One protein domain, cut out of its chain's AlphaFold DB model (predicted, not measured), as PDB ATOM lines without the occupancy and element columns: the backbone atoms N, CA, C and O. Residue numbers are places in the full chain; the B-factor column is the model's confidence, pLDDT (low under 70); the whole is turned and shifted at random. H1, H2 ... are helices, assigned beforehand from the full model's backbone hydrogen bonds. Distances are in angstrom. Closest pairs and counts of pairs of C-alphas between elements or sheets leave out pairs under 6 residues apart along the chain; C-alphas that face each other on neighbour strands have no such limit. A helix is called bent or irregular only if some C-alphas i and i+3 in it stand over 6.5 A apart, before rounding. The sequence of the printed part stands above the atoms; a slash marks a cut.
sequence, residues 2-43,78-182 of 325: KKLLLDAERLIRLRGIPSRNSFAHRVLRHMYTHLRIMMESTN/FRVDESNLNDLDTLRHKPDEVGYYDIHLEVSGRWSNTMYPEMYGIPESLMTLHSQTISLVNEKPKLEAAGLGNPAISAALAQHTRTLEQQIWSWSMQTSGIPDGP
ATOM      1  N   LYS A   2      43.770  65.151  77.814       75.81
ATOM      2  CA  LYS A   2      44.448  65.677  76.610       75.81
ATOM      3  C   LYS A   2      45.656  64.873  76.104       75.81
ATOM      4  O   LYS A   2      45.722  64.559  74.922       75.81
ATOM      5  N   LYS A   3      46.582  64.483  76.990       80.56
ATOM      6  CA  LYS A   3      47.752  63.660  76.621       80.56
ATOM      7  C   LYS A   3      47.353  62.338  75.952       80.56
ATOM      8  O   LYS A   3      47.936  61.979  74.941       80.56
ATOM      9  N   LEU A   4      46.326  61.663  76.475       83.81
ATOM     10  CA  LEU A   4      45.839  60.392  75.930       83.81
ATOM     11  C   LEU A   4      45.240  60.569  74.532       83.81
ATOM     12  O   LEU A   4      45.488  59.740  73.665       83.81
ATOM     13  N   LEU A   5      44.492  61.653  74.301       86.06
ATOM     14  CA  LEU A   5      43.938  61.958  72.978       86.06
ATOM     15  C   LEU A   5      45.050  62.273  71.970       86.06
ATOM     16  O   LEU A   5      45.024  61.751  70.864       86.06
ATOM     17  N   LEU A   6      46.068  63.047  72.355       85.06
ATOM     18  CA  LEU A   6      47.214  63.330  71.481       85.06
ATOM     19  C   LEU A   6      48.046  62.072  71.182       85.06
ATOM     20  O   LEU A   6      48.503  61.882  70.057       85.06
ATOM     21  N   ASP A   7      48.227  61.191  72.165       83.69
ATOM     22  CA  ASP A   7      48.909  59.912  71.954       83.69
ATOM     23  C   ASP A   7      48.072  58.974  71.061       83.69
ATOM     24  O   ASP A   7      48.624  58.310  70.181       83.69
ATOM     25  N   ALA A   8      46.741  58.973  71.204       85.56
ATOM     26  CA  ALA A   8      45.835  58.262  70.303       85.56
ATOM     27  C   ALA A   8      45.905  58.812  68.868       85.56
ATOM     28  O   ALA A   8      46.014  58.025  67.928       85.56
ATOM     29  N   GLU A   9      45.934  60.138  68.689       86.12
ATOM     30  CA  GLU A   9      46.111  60.781  67.380       86.12
ATOM     31  C   GLU A   9      47.403  60.308  66.707       86.12
ATOM     32  O   GLU A   9      47.404  59.892  65.546       86.12
ATOM     33  N   ARG A  10      48.512  60.308  67.457       82.69
ATOM     34  CA  ARG A  10      49.808  59.818  66.970       82.69
ATOM     35  C   ARG A  10      49.726  58.364  66.539       82.69
ATOM     36  O   ARG A  10      50.249  58.027  65.482       82.69
ATOM     37  N   LEU A  11      49.065  57.504  67.312       81.12
ATOM     38  CA  LEU A  11      48.897  56.094  66.958       81.12
ATOM     39  C   LEU A  11      48.065  55.910  65.684       81.12
ATOM     40  O   LEU A  11      48.453  55.104  64.836       81.12
ATOM     41  N   ILE A  12      46.975  56.670  65.530       80.56
ATOM     42  CA  ILE A  12      46.126  56.656  64.328       80.56
ATOM     43  C   ILE A  12      46.939  57.067  63.094       80.56
ATOM     44  O   ILE A  12      46.852  56.413  62.055       80.56
ATOM     45  N   ARG A  13      47.774  58.108  63.212       78.56
ATOM     46  CA  ARG A  13      48.623  58.593  62.111       78.56
ATOM     47  C   ARG A  13      49.793  57.651  61.797       78.56
ATOM     48  O   ARG A  13      50.082  57.422  60.629       78.56
ATOM     49  N   LEU A  14      50.460  57.097  62.814       75.12
ATOM     50  CA  LEU A  14      51.672  56.278  62.654       75.12
ATOM     51  C   LEU A  14      51.399  54.881  62.106       75.12
ATOM     52  O   LEU A  14      52.164  54.382  61.285       75.12
ATOM     53  N   ARG A  15      50.348  54.210  62.588       68.88
ATOM     54  CA  ARG A  15      50.060  52.830  62.164       68.88
ATOM     55  C   ARG A  15      49.355  52.757  60.816       68.88
ATOM     56  O   ARG A  15      49.182  51.659  60.288       68.88
ATOM     57  N   GLY A  16      48.963  53.908  60.273       61.94
ATOM     58  CA  GLY A  16      48.040  53.969  59.159       61.94
ATOM     59  C   GLY A  16      46.724  53.275  59.503       61.94
ATOM     60  O   GLY A  16      46.478  52.799  60.614       61.94
ATOM     61  N   ILE A  17      45.848  53.220  58.517       56.91
ATOM     62  CA  ILE A  17      44.553  52.574  58.656       56.91
ATOM     63  C   ILE A  17      44.673  51.189  58.034       56.91
ATOM     64  O   ILE A  17      45.081  51.090  56.876       56.91
ATOM     65  N   PRO A  18      44.354  50.108  58.771       58.62
ATOM     66  CA  PRO A  18      44.295  48.786  58.169       58.62
ATOM     67  C   PRO A  18      43.362  48.838  56.956       58.62
ATOM     68  O   PRO A  18      42.288  49.433  57.040       58.62
ATOM     69  N   SER A  19      43.724  48.172  55.858       55.88
ATOM     70  CA  SER A  19      42.916  48.113  54.623       55.88
ATOM     71  C   SER A  19      41.470  47.634  54.842       55.88
ATOM     72  O   SER A  19      40.604  47.834  53.996       55.88
ATOM     73  N   ARG A  20      41.185  47.031  56.004       58.50
ATOM     74  CA  ARG A  20      39.844  46.734  56.509       58.50
ATOM     75  C   ARG A  20      39.399  47.792  57.528       58.50
ATOM     76  O   ARG A  20      39.706  47.678  58.715       58.50
ATOM     77  N   ASN A  21      38.578  48.750  57.090       68.81
ATOM     78  CA  ASN A  21      37.790  49.640  57.956       68.81
ATOM     79  C   ASN A  21      36.681  48.856  58.690       68.81
ATOM     80  O   ASN A  21      35.493  49.026  58.428       68.81
ATOM     81  N   SER A  22      37.056  47.952  59.600       81.00
ATOM     82  CA  SER A  22      36.083  47.198  60.401       81.00
ATOM     83  C   SER A  22      35.205  48.144  61.227       81.00
ATOM     84  O   SER A  22      35.690  49.192  61.660       81.00
ATOM     85  N   PHE A  23      33.993  47.714  61.573       82.62
ATOM     86  CA  PHE A  23      33.082  48.449  62.456       82.62
ATOM     87  C   PHE A  23      33.758  48.972  63.741       82.62
ATOM     88  O   PHE A  23      33.672  50.159  64.031       82.62
ATOM     89  N   ALA A  24      34.532  48.136  64.447       83.62
ATOM     90  CA  ALA A  24      35.229  48.538  65.676       83.62
ATOM     91  C   ALA A  24      36.221  49.701  65.464       83.62
ATOM     92  O   ALA A  24      36.251  50.648  66.244       83.62
ATOM     93  N   HIS A  25      36.999  49.670  64.376       82.69
ATOM     94  CA  HIS A  25      37.890  50.778  64.010       82.69
ATOM     95  C   HIS A  25      37.115  52.064  63.704       82.69
ATOM     96  O   HIS A  25      37.570  53.146  64.069       82.69
ATOM     97  N   ARG A  26      35.951  51.962  63.048       85.25
ATOM     98  CA  ARG A  26      35.099  53.123  62.760       85.25
ATOM     99  C   ARG A  26      34.545  53.726  64.051       85.25
ATOM    100  O   ARG A  26      34.681  54.932  64.226       85.25
ATOM    101  N   VAL A  27      34.041  52.902  64.974       86.94
ATOM    102  CA  VAL A  27      33.591  53.340  66.310       86.94
ATOM    103  C   VAL A  27      34.710  54.086  67.038       86.94
ATOM    104  O   VAL A  27      34.526  55.233  67.429       86.94
ATOM    105  N   LEU A  28      35.904  53.491  67.144       87.62
ATOM    106  CA  LEU A  28      37.034  54.118  67.840       87.62
ATOM    107  C   LEU A  28      37.447  55.460  67.225       87.62
ATOM    108  O   LEU A  28      37.825  56.370  67.960       87.62
ATOM    109  N   ARG A  29      37.360  55.612  65.897       86.94
ATOM    110  CA  ARG A  29      37.633  56.899  65.244       86.94
ATOM    111  C   ARG A  29      36.598  57.946  65.594       86.94
ATOM    112  O   ARG A  29      36.987  59.034  65.983       86.94
ATOM    113  N   HIS A  30      35.314  57.618  65.518       89.94
ATOM    114  CA  HIS A  30      34.260  58.568  65.871       89.94
ATOM    115  C   HIS A  30      34.312  58.929  67.365       89.94
ATOM    116  O   HIS A  30      34.077  60.081  67.714       89.94
ATOM    117  N   MET A  31      34.690  57.994  68.247       90.50
ATOM    118  CA  MET A  31      35.029  58.279  69.654       90.50
ATOM    119  C   MET A  31      36.183  59.257  69.788       90.50
ATOM    120  O   MET A  31      36.047  60.277  70.461       90.50
ATOM    121  N   TYR A  32      37.300  58.974  69.122       91.31
ATOM    122  CA  TYR A  32      38.442  59.876  69.109       91.31
ATOM    123  C   TYR A  32      38.052  61.270  68.600       91.31
ATOM    124  O   TYR A  32      38.276  62.245  69.311       91.31
ATOM    125  N   THR A  33      37.437  61.373  67.420       92.00
ATOM    126  CA  THR A  33      37.061  62.646  66.796       92.00
ATOM    127  C   THR A  33      36.114  63.436  67.690       92.00
ATOM    128  O   THR A  33      36.367  64.611  67.937       92.00
ATOM    129  N   HIS A  34      35.080  62.796  68.245       92.81
ATOM    130  CA  HIS A  34      34.119  63.460  69.123       92.81
ATOM    131  C   HIS A  34      34.797  64.043  70.369       92.81
ATOM    132  O   HIS A  34      34.701  65.241  70.633       92.81
ATOM    133  N   LEU A  35      35.558  63.218  71.096       91.06
ATOM    134  CA  LEU A  35      36.277  63.655  72.294       91.06
ATOM    135  C   LEU A  35      37.326  64.721  71.973       91.06
ATOM    136  O   LEU A  35      37.503  65.667  72.738       91.06
ATOM    137  N   ARG A  36      38.020  64.586  70.840       90.25
ATOM    138  CA  ARG A  36      39.052  65.527  70.403       90.25
ATOM    139  C   ARG A  36      38.459  66.894  70.072       90.25
ATOM    140  O   ARG A  36      39.063  67.880  70.486       90.25
ATOM    141  N   ILE A  37      37.316  66.943  69.383       92.44
ATOM    142  CA  ILE A  37      36.586  68.179  69.066       92.44
ATOM    143  C   ILE A  37      36.164  68.891  70.358       92.44
ATOM    144  O   ILE A  37      36.520  70.051  70.562       92.44
ATOM    145  N   MET A  38      35.475  68.183  71.262       91.06
ATOM    146  CA  MET A  38      35.008  68.770  72.526       91.06
ATOM    147  C   MET A  38      36.183  69.284  73.365       91.06
ATOM    148  O   MET A  38      36.159  70.419  73.830       91.06
ATOM    149  N   MET A  39      37.251  68.490  73.480       87.38
ATOM    150  CA  MET A  39      38.473  68.876  74.189       87.38
ATOM    151  C   MET A  39      39.155  70.100  73.570       87.38
ATOM    152  O   MET A  39      39.618  70.974  74.296       87.38
ATOM    153  N   GLU A  40      39.265  70.169  72.239       88.31
ATOM    154  CA  GLU A  40      39.939  71.294  71.583       88.31
ATOM    155  C   GLU A  40      39.175  72.604  71.781       88.31
ATOM    156  O   GLU A  40      39.796  73.634  72.025       88.31
ATOM    157  N   SER A  41      37.842  72.564  71.763       89.38
ATOM    158  CA  SER A  41      37.008  73.758  71.941       89.38
ATOM    159  C   SER A  41      37.207  74.460  73.295       89.38
ATOM    160  O   SER A  41      37.093  75.681  73.383       89.38
ATOM    161  N   THR A  42      37.539  73.711  74.351       85.94
ATOM    162  CA  THR A  42      37.784  74.241  75.704       85.94
ATOM    163  C   THR A  42      39.274  74.400  76.011       85.94
ATOM    164  O   THR A  42      39.653  74.866  77.085       85.94
ATOM    165  N   ASN A  43      40.151  74.034  75.076       79.62
ATOM    166  CA  ASN A  43      41.592  74.097  75.249       79.62
ATOM    167  C   ASN A  43      42.128  75.471  74.828       79.62
ATOM    168  O   ASN A  43      42.236  75.803  73.654       79.62
ATOM    169  N   PHE A  78      42.861  71.092  63.500       70.94
ATOM    170  CA  PHE A  78      42.022  72.265  63.782       70.94
ATOM    171  C   PHE A  78      42.672  73.593  63.370       70.94
ATOM    172  O   PHE A  78      42.789  74.524  64.173       70.94
ATOM    173  N   ARG A  79      43.140  73.668  62.120       75.75
ATOM    174  CA  ARG A  79      43.758  74.870  61.549       75.75
ATOM    175  C   ARG A  79      43.060  75.253  60.256       75.75
ATOM    176  O   ARG A  79      42.738  74.392  59.446       75.75
ATOM    177  N   VAL A  80      42.892  76.553  60.055       73.06
ATOM    178  CA  VAL A  80      42.557  77.138  58.756       73.06
ATOM    179  C   VAL A  80      43.789  77.893  58.272       73.06
ATOM    180  O   VAL A  80      44.305  78.758  58.978       73.06
ATOM    181  N   ASP A  81      44.287  77.540  57.091       69.56
ATOM    182  CA  ASP A  81      45.392  78.238  56.437       69.56
ATOM    183  C   ASP A  81      44.882  79.175  55.330       69.56
ATOM    184  O   ASP A  81      43.715  79.136  54.938       69.56
ATOM    185  N   GLU A  82      45.765  80.040  54.826       71.94
ATOM    186  CA  GLU A  82      45.425  81.018  53.783       71.94
ATOM    187  C   GLU A  82      44.894  80.357  52.500       71.94
ATOM    188  O   GLU A  82      44.037  80.926  51.825       71.94
ATOM    189  N   SER A  83      45.368  79.148  52.181       66.94
ATOM    190  CA  SER A  83      44.929  78.369  51.020       66.94
ATOM    191  C   SER A  83      43.518  77.794  51.163       66.94
ATOM    192  O   SER A  83      42.813  77.679  50.161       66.94
ATOM    193  N   ASN A  84      43.084  77.476  52.385       70.38
ATOM    194  CA  ASN A  84      41.832  76.771  52.666       70.38
ATOM    195  C   ASN A  84      40.714  77.685  53.187       70.38
ATOM    196  O   ASN A  84      39.597  77.222  53.406       70.38
ATOM    197  N   LEU A  85      40.959  78.997  53.322       73.19
ATOM    198  CA  LEU A  85      39.952  79.984  53.749       73.19
ATOM    199  C   LEU A  85      38.660  79.965  52.907       73.19
ATOM    200  O   LEU A  85      37.618  80.406  53.385       73.19
ATOM    201  N   ASN A  86      38.684  79.416  51.691       69.69
ATOM    202  CA  ASN A  86      37.514  79.343  50.814       69.69
ATOM    203  C   ASN A  86      36.887  77.938  50.685       69.69
ATOM    204  O   ASN A  86      35.888  77.808  49.979       69.69
ATOM    205  N   ASP A  87      37.413  76.896  51.345       77.50
ATOM    206  CA  ASP A  87      36.896  75.516  51.220       77.50
ATOM    207  C   ASP A  87      35.833  75.181  52.289       77.50
ATOM    208  O   ASP A  87      36.015  74.338  53.168       77.50
ATOM    209  N   LEU A  88      34.692  75.876  52.219       80.44
ATOM    210  CA  LEU A  88      33.527  75.649  53.088       80.44
ATOM    211  C   LEU A  88      32.321  75.085  52.319       80.44
ATOM    212  O   LEU A  88      31.183  75.472  52.577       80.44
ATOM    213  N   ASP A  89      32.515  74.184  51.356       82.12
ATOM    214  CA  ASP A  89      31.375  73.568  50.664       82.12
ATOM    215  C   ASP A  89      30.750  72.433  51.497       82.12
ATOM    216  O   ASP A  89      31.209  71.290  51.497       82.12
ATOM    217  N   THR A  90      29.667  72.749  52.211       77.19
ATOM    218  CA  THR A  90      28.916  71.791  53.042       77.19
ATOM    219  C   THR A  90      28.006  70.857  52.244       77.19
ATOM    220  O   THR A  90      27.522  69.864  52.794       77.19
ATOM    221  N   LEU A  91      27.759  71.141  50.961       78.19
ATOM    222  CA  LEU A  91      26.907  70.323  50.094       78.19
ATOM    223  C   LEU A  91      27.711  69.296  49.291       78.19
ATOM    224  O   LEU A  91      27.138  68.300  48.840       78.19
ATOM    225  N   ARG A  92      29.025  69.499  49.149       85.94
ATOM    226  CA  ARG A  92      29.944  68.563  48.491       85.94
ATOM    227  C   ARG A  92      29.850  67.166  49.098       85.94
ATOM    228  O   ARG A  92      29.913  67.009  50.311       85.94
ATOM    229  N   HIS A  93      29.773  66.129  48.266       84.25
ATOM    230  CA  HIS A  93      29.893  64.750  48.742       84.25
ATOM    231  C   HIS A  93      31.372  64.383  48.935       84.25
ATOM    232  O   HIS A  93      32.169  64.494  48.001       84.25
ATOM    233  N   LYS A  94      31.748  63.938  50.137       86.50
ATOM    234  CA  LYS A  94      33.104  63.473  50.444       86.50
ATOM    235  C   LYS A  94      33.294  62.057  49.883       86.50
ATOM    236  O   LYS A  94      32.446  61.197  50.132       86.50
ATOM    237  N   PRO A  95      34.371  61.786  49.124       86.06
ATOM    238  CA  PRO A  95      34.700  60.417  48.748       86.06
ATOM    239  C   PRO A  95      35.049  59.613  50.004       86.06
ATOM    240  O   PRO A  95      35.530  60.174  50.990       86.06
ATOM    241  N   ASP A  96      34.831  58.300  49.956       83.81
ATOM    242  CA  ASP A  96      35.017  57.430  51.121       83.81
ATOM    243  C   ASP A  96      36.417  57.502  51.704       83.81
ATOM    244  O   ASP A  96      36.560  57.536  52.921       83.81
ATOM    245  N   GLU A  97      37.440  57.577  50.852       82.44
ATOM    246  CA  GLU A  97      38.814  57.771  51.301       82.44
ATOM    247  C   GLU A  97      38.879  58.991  52.229       82.44
ATOM    248  O   GLU A  97      39.127  58.839  53.421       82.44
ATOM    249  N   VAL A  98      38.511  60.177  51.748       84.75
ATOM    250  CA  VAL A  98      38.516  61.398  52.569       84.75
ATOM    251  C   VAL A  98      37.668  61.240  53.837       84.75
ATOM    252  O   VAL A  98      38.155  61.546  54.918       84.75
ATOM    253  N   GLY A  99      36.444  60.712  53.735       83.44
ATOM    254  CA  GLY A  99      35.555  60.536  54.889       83.44
ATOM    255  C   GLY A  99      36.135  59.635  55.986       83.44
ATOM    256  O   GLY A  99      36.079  59.978  57.163       83.44
ATOM    257  N   TYR A 100      36.775  58.519  55.622       82.56
ATOM    258  CA  TYR A 100      37.399  57.613  56.592       82.56
ATOM    259  C   TYR A 100      38.656  58.194  57.258       82.56
ATOM    260  O   TYR A 100      38.999  57.763  58.367       82.56
ATOM    261  N   TYR A 101      39.364  59.108  56.587       82.06
ATOM    262  CA  TYR A 101      40.638  59.682  57.042       82.06
ATOM    263  C   TYR A 101      40.487  61.040  57.745       82.06
ATOM    264  O   TYR A 101      41.422  61.476  58.420       82.06
ATOM    265  N   ASP A 102      39.327  61.685  57.636       86.56
ATOM    266  CA  ASP A 102      39.045  63.000  58.213       86.56
ATOM    267  C   ASP A 102      38.733  62.922  59.721       86.56
ATOM    268  O   ASP A 102      37.610  63.121  60.185       86.56
ATOM    269  N   ILE A 103      39.759  62.603  60.514       87.31
ATOM    270  CA  ILE A 103      39.652  62.360  61.961       87.31
ATOM    271  C   ILE A 103      39.369  63.615  62.799       87.31
ATOM    272  O   ILE A 103      39.246  63.492  64.020       87.31
ATOM    273  N   HIS A 104      39.273  64.793  62.179       89.00
ATOM    274  CA  HIS A 104      38.944  66.061  62.837       89.00
ATOM    275  C   HIS A 104      37.767  66.796  62.195       89.00
ATOM    276  O   HIS A 104      37.390  67.845  62.708       89.00
ATOM    277  N   LEU A 105      37.161  66.273  61.126       90.50
ATOM    278  CA  LEU A 105      36.145  66.987  60.342       90.50
ATOM    279  C   LEU A 105      36.677  68.314  59.760       90.50
ATOM    280  O   LEU A 105      35.987  69.336  59.748       90.50
ATOM    281  N   GLU A 106      37.933  68.289  59.308       85.25
ATOM    282  CA  GLU A 106      38.622  69.403  58.646       85.25
ATOM    283  C   GLU A 106      38.067  69.644  57.240       85.25
ATOM    284  O   GLU A 106      38.074  70.778  56.763       85.25
ATOM    285  N   VAL A 107      37.550  68.602  56.582       85.25
ATOM    286  CA  VAL A 107      37.031  68.705  55.221       85.25
ATOM    287  C   VAL A 107      35.521  68.907  55.246       85.25
ATOM    288  O   VAL A 107      34.752  68.046  55.687       85.25
ATOM    289  N   SER A 108      35.087  70.043  54.702       85.44
ATOM    290  CA  SER A 108      33.671  70.344  54.505       85.44
ATOM    291  C   SER A 108      33.019  69.363  53.524       85.44
ATOM    292  O   SER A 108      33.631  68.903  52.555       85.44
ATOM    293  N   GLY A 109      31.759  69.026  53.796       84.44
ATOM    294  CA  GLY A 109      30.940  68.189  52.927       84.44
ATOM    295  C   GLY A 109      30.194  67.082  53.664       84.44
ATOM    296  O   GLY A 109      30.358  66.866  54.865       84.44
ATOM    297  N   ARG A 110      29.361  66.364  52.915       84.81
ATOM    298  CA  ARG A 110      28.539  65.249  53.383       84.81
ATOM    299  C   ARG A 110      29.247  63.929  53.154       84.81
ATOM    300  O   ARG A 110      29.767  63.686  52.068       84.81
ATOM    301  N   TRP A 111      29.199  63.056  54.147       86.75
ATOM    302  CA  TRP A 111      29.675  61.688  54.026       86.75
ATOM    303  C   TRP A 111      28.611  60.732  54.543       86.75
ATOM    304  O   TRP A 111      28.204  60.816  55.697       86.75
ATOM    305  N   SER A 112      28.132  59.848  53.671       81.81
ATOM    306  CA  SER A 112      27.041  58.918  53.981       81.81
ATOM    307  C   SER A 112      27.446  57.814  54.956       81.81
ATOM    308  O   SER A 112      26.613  57.316  55.697       81.81
ATOM    309  N   ASN A 113      28.731  57.455  54.995       84.75
ATOM    310  CA  ASN A 113      29.245  56.396  55.862       84.75
ATOM    311  C   ASN A 113      29.663  56.904  57.256       84.75
ATOM    312  O   ASN A 113      30.425  56.231  57.958       84.75
ATOM    313  N   THR A 114      29.181  58.071  57.678       87.38
ATOM    314  CA  THR A 114      29.378  58.546  59.051       87.38
ATOM    315  C   THR A 114      28.651  57.657  60.067       87.38
ATOM    316  O   THR A 114      27.680  56.992  59.724       87.38
ATOM    317  N   MET A 115      29.149  57.601  61.305       87.62
ATOM    318  CA  MET A 115      28.476  56.948  62.443       87.62
ATOM    319  C   MET A 115      28.021  57.946  63.515       87.62
ATOM    320  O   MET A 115      27.561  57.553  64.585       87.62
ATOM    321  N   TYR A 116      28.222  59.245  63.278       88.00
ATOM    322  CA  TYR A 116      27.870  60.301  64.229       88.00
ATOM    323  C   TYR A 116      26.399  60.276  64.653       88.00
ATOM    324  O   TYR A 116      26.137  60.320  65.862       88.00
ATOM    325  N   PRO A 117      25.456  60.179  63.700       85.50
ATOM    326  CA  PRO A 117      24.050  60.105  64.026       85.50
ATOM    327  C   PRO A 117      23.756  58.905  64.957       85.50
ATOM    328  O   PRO A 117      23.111  59.086  65.989       85.50
ATOM    329  N   GLU A 118      24.295  57.716  64.663       81.75
ATOM    330  CA  GLU A 118      24.002  56.473  65.395       81.75
ATOM    331  C   GLU A 118      24.687  56.408  66.764       81.75
ATOM    332  O   GLU A 118      24.185  55.756  67.675       81.75
ATOM    333  N   MET A 119      25.862  57.029  66.899       84.94
ATOM    334  CA  MET A 119      26.659  56.982  68.127       84.94
ATOM    335  C   MET A 119      26.303  58.092  69.110       84.94
ATOM    336  O   MET A 119      26.316  57.864  70.312       84.94
ATOM    337  N   TYR A 120      26.015  59.297  68.615       85.88
ATOM    338  CA  TYR A 120      25.863  60.485  69.462       85.88
ATOM    339  C   TYR A 120      24.529  61.194  69.280       85.88
ATOM    340  O   TYR A 120      24.279  62.197  69.944       85.88
ATOM    341  N   GLY A 121      23.679  60.730  68.363       83.69
ATOM    342  CA  GLY A 121      22.411  61.394  68.072       83.69
ATOM    343  C   GLY A 121      22.569  62.754  67.409       83.69
ATOM    344  O   GLY A 121      21.585  63.466  67.253       83.69
ATOM    345  N   ILE A 122      23.788  63.124  67.010       87.94
ATOM    346  CA  ILE A 122      24.118  64.428  66.442       87.94
ATOM    347  C   ILE A 122      24.610  64.228  65.008       87.94
ATOM    348  O   ILE A 122      25.509  63.419  64.792       87.94
ATOM    349  N   PRO A 123      24.081  64.967  64.016       89.81
ATOM    350  CA  PRO A 123      24.558  64.872  62.640       89.81
ATOM    351  C   PRO A 123      26.029  65.278  62.490       89.81
ATOM    352  O   PRO A 123      26.436  66.313  63.023       89.81
ATOM    353  N   GLU A 124      26.800  64.543  61.672       90.56
ATOM    354  CA  GLU A 124      28.203  64.896  61.373       90.56
ATOM    355  C   GLU A 124      28.316  66.334  60.867       90.56
ATOM    356  O   GLU A 124      29.188  67.060  61.313       90.56
ATOM    357  N   SER A 125      27.388  66.788  60.018       91.44
ATOM    358  CA  SER A 125      27.398  68.165  59.502       91.44
ATOM    359  C   SER A 125      27.434  69.239  60.598       91.44
ATOM    360  O   SER A 125      28.101  70.256  60.423       91.44
ATOM    361  N   LEU A 126      26.767  69.020  61.738       92.75
ATOM    362  CA  LEU A 126      26.809  69.952  62.865       92.75
ATOM    363  C   LEU A 126      28.156  69.877  63.596       92.75
ATOM    364  O   LEU A 126      28.713  70.905  63.973       92.75
ATOM    365  N   MET A 127      28.710  68.672  63.741       93.69
ATOM    366  CA  MET A 127      30.049  68.464  64.298       93.69
ATOM    367  C   MET A 127      31.150  69.037  63.396       93.69
ATOM    368  O   MET A 127      32.134  69.570  63.903       93.69
ATOM    369  N   THR A 128      30.967  69.013  62.074       93.44
ATOM    370  CA  THR A 128      31.845  69.680  61.109       93.44
ATOM    371  C   THR A 128      31.803  71.188  61.318       93.44
ATOM    372  O   THR A 128      32.852  71.791  61.495       93.44
ATOM    373  N   LEU A 129      30.618  71.808  61.407       94.75
ATOM    374  CA  LEU A 129      30.507  73.246  61.711       94.75
ATOM    375  C   LEU A 129      31.177  73.612  63.039       94.75
ATOM    376  O   LEU A 129      31.835  74.649  63.148       94.75
ATOM    377  N   HIS A 130      31.046  72.739  64.037       95.31
ATOM    378  CA  HIS A 130      31.731  72.890  65.309       95.31
ATOM    379  C   HIS A 130      33.261  72.875  65.132       95.31
ATOM    380  O   HIS A 130      33.943  73.804  65.564       95.31
ATOM    381  N   SER A 131      33.799  71.872  64.433       94.50
ATOM    382  CA  SER A 131      35.234  71.749  64.149       94.50
ATOM    383  C   SER A 131      35.794  72.925  63.338       94.50
ATOM    384  O   SER A 131      36.839  73.487  63.682       94.50
ATOM    385  N   GLN A 132      35.067  73.374  62.311       93.69
ATOM    386  CA  GLN A 132      35.439  74.547  61.512       93.69
ATOM    387  C   GLN A 132      35.459  75.818  62.370       93.69
ATOM    388  O   GLN A 132      36.376  76.630  62.262       93.69
ATOM    389  N   THR A 133      34.509  75.957  63.301       95.44
ATOM    390  CA  THR A 133      34.493  77.080  64.251       95.44
ATOM    391  C   THR A 133      35.706  77.058  65.173       95.44
ATOM    392  O   THR A 133      36.328  78.100  65.369       95.44
ATOM    393  N   ILE A 134      36.079  75.896  65.715       93.88
ATOM    394  CA  ILE A 134      37.306  75.754  66.514       93.88
ATOM    395  C   ILE A 134      38.522  76.177  65.686       93.88
ATOM    396  O   ILE A 134      39.329  76.978  66.147       93.88
ATOM    397  N   SER A 135      38.622  75.687  64.452       91.88
ATOM    398  CA  SER A 135      39.756  75.954  63.565       91.88
ATOM    399  C   SER A 135      39.895  77.444  63.233       91.88
ATOM    400  O   SER A 135      40.999  77.992  63.280       91.88
ATOM    401  N   LEU A 136      38.771  78.123  62.978       92.94
ATOM    402  CA  LEU A 136      38.724  79.571  62.791       92.94
ATOM    403  C   LEU A 136      39.148  80.314  64.059       92.94
ATOM    404  O   LEU A 136      40.020  81.173  63.995       92.94
ATOM    405  N   VAL A 137      38.552  79.991  65.211       92.31
ATOM    406  CA  VAL A 137      38.899  80.607  66.506       92.31
ATOM    407  C   VAL A 137      40.389  80.468  66.786       92.31
ATOM    408  O   VAL A 137      41.009  81.400  67.299       92.31
ATOM    409  N   ASN A 138      40.954  79.322  66.415       89.81
ATOM    410  CA  ASN A 138      42.344  79.024  66.645       89.81
ATOM    411  C   ASN A 138      43.281  79.870  65.766       89.81
ATOM    412  O   ASN A 138      44.207  80.509  66.258       89.81
ATOM    413  N   GLU A 139      43.065  79.923  64.455       88.81
ATOM    414  CA  GLU A 139      44.002  80.623  63.564       88.81
ATOM    415  C   GLU A 139      43.684  82.118  63.397       88.81
ATOM    416  O   GLU A 139      44.545  82.878  62.944       88.81
ATOM    417  N   LYS A 140      42.502  82.582  63.826       90.38
ATOM    418  CA  LYS A 140      42.055  83.975  63.683       90.38
ATOM    419  C   LYS A 140      43.089  85.014  64.151       90.38
ATOM    420  O   LYS A 140      43.411  85.870  63.332       90.38
ATOM    421  N   PRO A 141      43.681  84.953  65.364       90.75
ATOM    422  CA  PRO A 141      44.646  85.972  65.798       90.75
ATOM    423  C   PRO A 141      45.874  86.078  64.883       90.75
ATOM    424  O   PRO A 141      46.382  87.168  64.619       90.75
ATOM    425  N   LYS A 142      46.350  84.938  64.368       89.81
ATOM    426  CA  LYS A 142      47.494  84.875  63.452       89.81
ATOM    427  C   LYS A 142      47.121  85.399  62.061       89.81
ATOM    428  O   LYS A 142      47.896  86.147  61.472       89.81
ATOM    429  N   LEU A 143      45.945  85.029  61.553       89.56
ATOM    430  CA  LEU A 143      45.443  85.480  60.253       89.56
ATOM    431  C   LEU A 143      45.109  86.979  60.255       89.56
ATOM    432  O   LEU A 143      45.372  87.659  59.268       89.56
ATOM    433  N   GLU A 144      44.602  87.522  61.364       91.75
ATOM    434  CA  GLU A 144      44.399  88.965  61.539       91.75
ATOM    435  C   GLU A 144      45.732  89.721  61.519       91.75
ATOM    436  O   GLU A 144      45.855  90.719  60.810       91.75
ATOM    437  N   ALA A 145      46.755  89.214  62.220       91.38
ATOM    438  CA  ALA A 145      48.094  89.800  62.196       91.38
ATOM    439  C   ALA A 145      48.715  89.776  60.786       91.38
ATOM    440  O   ALA A 145      49.286  90.777  60.352       91.38
ATOM    441  N   ALA A 146      48.560  88.675  60.043       89.50
ATOM    442  CA  ALA A 146      48.988  88.585  58.644       89.50
ATOM    443  C   ALA A 146      48.180  89.524  57.725       89.50
ATOM    444  O   ALA A 146      48.732  90.161  56.825       89.50
ATOM    445  N   GLY A 147      46.881  89.676  57.992       89.56
ATOM    446  CA  GLY A 147      45.967  90.555  57.264       89.56
ATOM    447  C   GLY A 147      46.300  92.046  57.370       89.56
ATOM    448  O   GLY A 147      45.941  92.800  56.467       89.56
ATOM    449  N   LEU A 148      47.037  92.477  58.405       90.69
ATOM    450  CA  LEU A 148      47.550  93.853  58.507       90.69
ATOM    451  C   LEU A 148      48.528  94.193  57.372       90.69
ATOM    452  O   LEU A 148      48.584  95.341  56.935       90.69
ATOM    453  N   GLY A 149      49.290  93.202  56.897       89.25
ATOM    454  CA  GLY A 149      50.248  93.351  55.796       89.25
ATOM    455  C   GLY A 149      49.711  92.919  54.430       89.25
ATOM    456  O   GLY A 149      50.323  93.235  53.412       89.25
ATOM    457  N   ASN A 150      48.581  92.206  54.385       91.94
ATOM    458  CA  ASN A 150      48.019  91.667  53.150       91.94
ATOM    459  C   ASN A 150      46.478  91.780  53.123       91.94
ATOM    460  O   ASN A 150      45.784  90.978  53.759       91.94
ATOM    461  N   PRO A 151      45.910  92.714  52.334       91.62
ATOM    462  CA  PRO A 151      44.463  92.907  52.267       91.62
ATOM    463  C   PRO A 151      43.712  91.697  51.691       91.62
ATOM    464  O   PRO A 151      42.534  91.523  52.000       91.62
ATOM    465  N   ALA A 152      44.367  90.836  50.901       90.56
ATOM    466  CA  ALA A 152      43.743  89.623  50.376       90.56
ATOM    467  C   ALA A 152      43.447  88.608  51.493       90.56
ATOM    468  O   ALA A 152      42.365  88.024  51.507       90.56
ATOM    469  N   ILE A 153      44.355  88.460  52.466       90.12
ATOM    470  CA  ILE A 153      44.148  87.597  53.644       90.12
ATOM    471  C   ILE A 153      43.002  88.140  54.494       90.12
ATOM    472  O   ILE A 153      42.120  87.386  54.893       90.12
ATOM    473  N   SER A 154      42.974  89.457  54.726       91.25
ATOM    474  CA  SER A 154      41.895  90.103  55.483       91.25
ATOM    475  C   SER A 154      40.524  89.887  54.824       91.25
ATOM    476  O   SER A 154      39.559  89.501  55.489       91.25
ATOM    477  N   ALA A 155      40.444  90.049  53.499       91.88
ATOM    478  CA  ALA A 155      39.224  89.793  52.738       91.88
ATOM    479  C   ALA A 155      38.798  88.315  52.794       91.88
ATOM    480  O   ALA A 155      37.625  88.031  53.047       91.88
ATOM    481  N   ALA A 156      39.739  87.383  52.616       91.56
ATOM    482  CA  ALA A 156      39.479  85.947  52.683       91.56
ATOM    483  C   ALA A 156      39.024  85.507  54.087       91.56
ATOM    484  O   ALA A 156      38.045  84.775  54.212       91.56
ATOM    485  N   LEU A 157      39.648  86.017  55.154       93.19
ATOM    486  CA  LEU A 157      39.243  85.754  56.540       93.19
ATOM    487  C   LEU A 157      37.832  86.277  56.835       93.19
ATOM    488  O   LEU A 157      37.020  85.582  57.453       93.19
ATOM    489  N   ALA A 158      37.515  87.491  56.376       93.44
ATOM    490  CA  ALA A 158      36.182  88.060  56.524       93.44
ATOM    491  C   ALA A 158      35.128  87.239  55.763       93.44
ATOM    492  O   ALA A 158      34.035  87.006  56.284       93.44
ATOM    493  N   GLN A 159      35.450  86.776  54.553       94.06
ATOM    494  CA  GLN A 159      34.572  85.917  53.759       94.06
ATOM    495  C   GLN A 159      34.358  84.551  54.422       94.06
ATOM    496  O   GLN A 159      33.211  84.117  54.542       94.06
ATOM    497  N   HIS A 160      35.427  83.911  54.897       93.62
ATOM    498  CA  HIS A 160      35.368  82.637  55.613       93.62
ATOM    499  C   HIS A 160      34.476  82.744  56.852       93.62
ATOM    500  O   HIS A 160      33.539  81.966  57.019       93.62
ATOM    501  N   THR A 161      34.697  83.779  57.669       95.50
ATOM    502  CA  THR A 161      33.914  84.034  58.887       95.50
ATOM    503  C   THR A 161      32.424  84.196  58.577       95.50
ATOM    504  O   THR A 161      31.597  83.557  59.222       95.50
ATOM    505  N   ARG A 162      32.073  85.000  57.562       95.44
ATOM    506  CA  ARG A 162      30.671  85.207  57.143       95.44
ATOM    507  C   ARG A 162      30.030  83.940  56.593       95.44
ATOM    508  O   ARG A 162      28.862  83.679  56.857       95.44
ATOM    509  N   THR A 163      30.784  83.164  55.819       94.69
ATOM    510  CA  THR A 163      30.289  81.911  55.238       94.69
ATOM    511  C   THR A 163      29.978  80.911  56.342       94.69
ATOM    512  O   THR A 163      28.887  80.346  56.365       94.69
ATOM    513  N   LEU A 164      30.896  80.752  57.297       95.00
ATOM    514  CA  LEU A 164      30.704  79.866  58.436       95.00
ATOM    515  C   LEU A 164      29.535  80.325  59.323       95.00
ATOM    516  O   LEU A 164      28.692  79.509  59.686       95.00
ATOM    517  N   GLU A 165      29.421  81.628  59.599       96.62
ATOM    518  CA  GLU A 165      28.280  82.209  60.322       96.62
ATOM    519  C   GLU A 165      26.948  81.882  59.632       96.62
ATOM    520  O   GLU A 165      26.016  81.372  60.261       96.62
ATOM    521  N   GLN A 166      26.861  82.122  58.320       95.06
ATOM    522  CA  GLN A 166      25.663  81.833  57.536       95.06
ATOM    523  C   GLN A 166      25.323  80.340  57.567       95.06
ATOM    524  O   GLN A 166      24.146  79.983  57.663       95.06
ATOM    525  N   GLN A 167      26.323  79.463  57.499       93.25
ATOM    526  CA  GLN A 167      26.115  78.018  57.563       93.25
ATOM    527  C   GLN A 167      25.596  77.574  58.925       93.25
ATOM    528  O   GLN A 167      24.626  76.829  58.964       93.25
ATOM    529  N   ILE A 168      26.154  78.076  60.029       94.44
ATOM    530  CA  ILE A 168      25.662  77.785  61.384       94.44
ATOM    531  C   ILE A 168      24.195  78.222  61.540       94.44
ATOM    532  O   ILE A 168      23.367  77.462  62.048       94.44
ATOM    533  N   TRP A 169      23.836  79.416  61.059       93.38
ATOM    534  CA  TRP A 169      22.466  79.928  61.166       93.38
ATOM    535  C   TRP A 169      21.467  79.214  60.263       93.38
ATOM    536  O   TRP A 169      20.364  78.893  60.709       93.38
ATOM    537  N   SER A 170      21.835  78.961  59.010       91.62
ATOM    538  CA  SER A 170      20.977  78.255  58.051       91.62
ATOM    539  C   SER A 170      20.925  76.746  58.287       91.62
ATOM    540  O   SER A 170      20.057  76.075  57.725       91.62
ATOM    541  N   TRP A 171      21.810  76.208  59.136       91.62
ATOM    542  CA  TRP A 171      21.815  74.793  59.462       91.62
ATOM    543  C   TRP A 171      20.490  74.376  60.096       91.62
ATOM    544  O   TRP A 171      20.028  74.933  61.098       91.62
ATOM    545  N   SER A 172      19.915  73.326  59.522       85.12
ATOM    546  CA  SER A 172      18.765  72.606  60.041       85.12
ATOM    547  C   SER A 172      18.958  71.101  59.854       85.12
ATOM    548  O   SER A 172      19.679  70.641  58.962       85.12
ATOM    549  N   MET A 173      18.240  70.313  60.652       75.25
ATOM    550  CA  MET A 173      18.246  68.854  60.532       75.25
ATOM    551  C   MET A 173      17.810  68.395  59.126       75.25
ATOM    552  O   MET A 173      18.417  67.493  58.560       75.25
ATOM    553  N   GLN A 174      16.850  69.087  58.502       65.25
ATOM    554  CA  GLN A 174      16.372  68.785  57.144       65.25
ATOM    555  C   GLN A 174      17.454  69.041  56.083       65.25
ATOM    556  O   GLN A 174      17.663  68.235  55.181       65.25
ATOM    557  N   THR A 175      18.203  70.138  56.221       60.75
ATOM    558  CA  THR A 175      19.302  70.483  55.303       60.75
ATOM    559  C   THR A 175      20.534  69.599  55.467       60.75
ATOM    560  O   THR A 175      21.388  69.600  54.586       60.75
ATOM    561  N   SER A 176      20.644  68.837  56.560       58.62
ATOM    562  CA  SER A 176      21.765  67.910  56.755       58.62
ATOM    563  C   SER A 176      21.681  66.665  55.861       58.62
ATOM    564  O   SER A 176      22.694  66.000  55.672       58.62
ATOM    565  N   GLY A 177      20.519  66.414  55.232       54.75
ATOM    566  CA  GLY A 177      20.347  65.382  54.209       54.75
ATOM    567  C   GLY A 177      20.764  63.995  54.683       54.75
ATOM    568  O   GLY A 177      21.421  63.306  53.914       54.75
ATOM    569  N   ILE A 178      20.434  63.661  55.938       51.75
ATOM    570  CA  ILE A 178      20.798  62.430  56.652       51.75
ATOM    571  C   ILE A 178      20.376  61.222  55.806       51.75
ATOM    572  O   ILE A 178      19.179  60.947  55.720       51.75
ATOM    573  N   PRO A 179      21.305  60.502  55.159       49.88
ATOM    574  CA  PRO A 179      21.053  59.113  54.825       49.88
ATOM    575  C   PRO A 179      21.089  58.350  56.152       49.88
ATOM    576  O   PRO A 179      21.919  58.676  57.006       49.88
ATOM    577  N   ASP A 180      20.214  57.363  56.340       45.28
ATOM    578  CA  ASP A 180      20.391  56.395  57.423       45.28
ATOM    579  C   ASP A 180      21.846  55.912  57.370       45.28
ATOM    580  O   ASP A 180      22.322  55.483  56.310       45.28
ATOM    581  N   GLY A 181      22.598  56.089  58.463       47.47
ATOM    582  CA  GLY A 181      23.969  55.610  58.522       47.47
ATOM    583  C   GLY A 181      24.006  54.102  58.257       47.47
ATOM    584  O   GLY A 181      22.976  53.423  58.266       47.47
ATOM    585  N   PRO A 182      25.187  53.535  57.978       51.66
ATOM    586  CA  PRO A 182      25.277  52.139  57.574       51.66
ATOM    587  C   PRO A 182      24.647  51.220  58.621       51.66
ATOM    588  O   PRO A 182      24.935  51.352  59.814       51.66
TER     589      PRO A 182
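Overview. This is residues 2 to 43 and 78 to 182 of the 325 residues of an uncharacterized protein of Candidatus Bathyarchaeota archaeon (UniProt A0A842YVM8). Two helical hairpins, H1 with H2 and H5 with H6, join where the end of H2 meets H5, making a sequence of four helices with H1 and H6 farthest out. The link of residues 102 to 115 passes through the middle, and the short H3 and H4 lie at its two ends. The printed part has 147 residues with six named helices, H1 to H6 in chain order, and no named strand: all helix. It is compact, with a radius of gyration of the C-alphas of 15.9 A, and spans 48 by 37 by 27 A.

Along the chain. H1, residues 2 to 14, begins at C-alpha 2 (44.448, 65.677, 76.610) and is 18.3 A long. H2, residues 23 to 42, measures 29.4 A. H3 is residues 96 to 101 and H4 residues 116 to 120. H5, residues 124 to 147, measures 31.5 A; it is irregular, with C-alphas 138 and 141 7.4 A apart, and has a kink of 53 degrees near residue 141. H6, residues 151 to 170, measures 28.3 A and ends at C-alpha 170 (20.977, 78.255, 58.051).

Arrangement. H1 touches residues 32 to 39 of H2, opposite ways at a steep tilt of 45 degrees; the closest C-alphas, of Leu 5 and Arg 36, are 6.6 A apart. H2 touches H5 with residues 37 to 41 alone, closest at the C-alphas of Ser 41 and Ile 134, 5.8 A. H5 and H6 touch as a hairpin at a shallow tilt of 23 degrees, closest at the C-alphas of Gly 147 and Ser 154, 4.5 A. H3 is close to H2 but not clearly touching, with the C-alphas of Arg 26 and Tyr 100 8.0 A apart. H4 is close to H5 but not clearly touching, with the C-alphas of Tyr 116 and Glu 124 5.4 A apart. In H1, H3, H4 and H6 every O i to N i+4 pair is within hydrogen-bond range; in H2 15 of 16 are, in H5 18 of 20.

Size, cuts and confidence. The C-alphas farthest apart, of Phe 23 and Gly 149, are 48.5 A apart. Residues 44 to 77 are not printed, with 11.6 A between C-alphas 43 and 78. The link from H3 to H4 is long. The mean pLDDT of the printed part is 83.5, and 19 residues are under 70, among them 15 to 21 and 174 to 182.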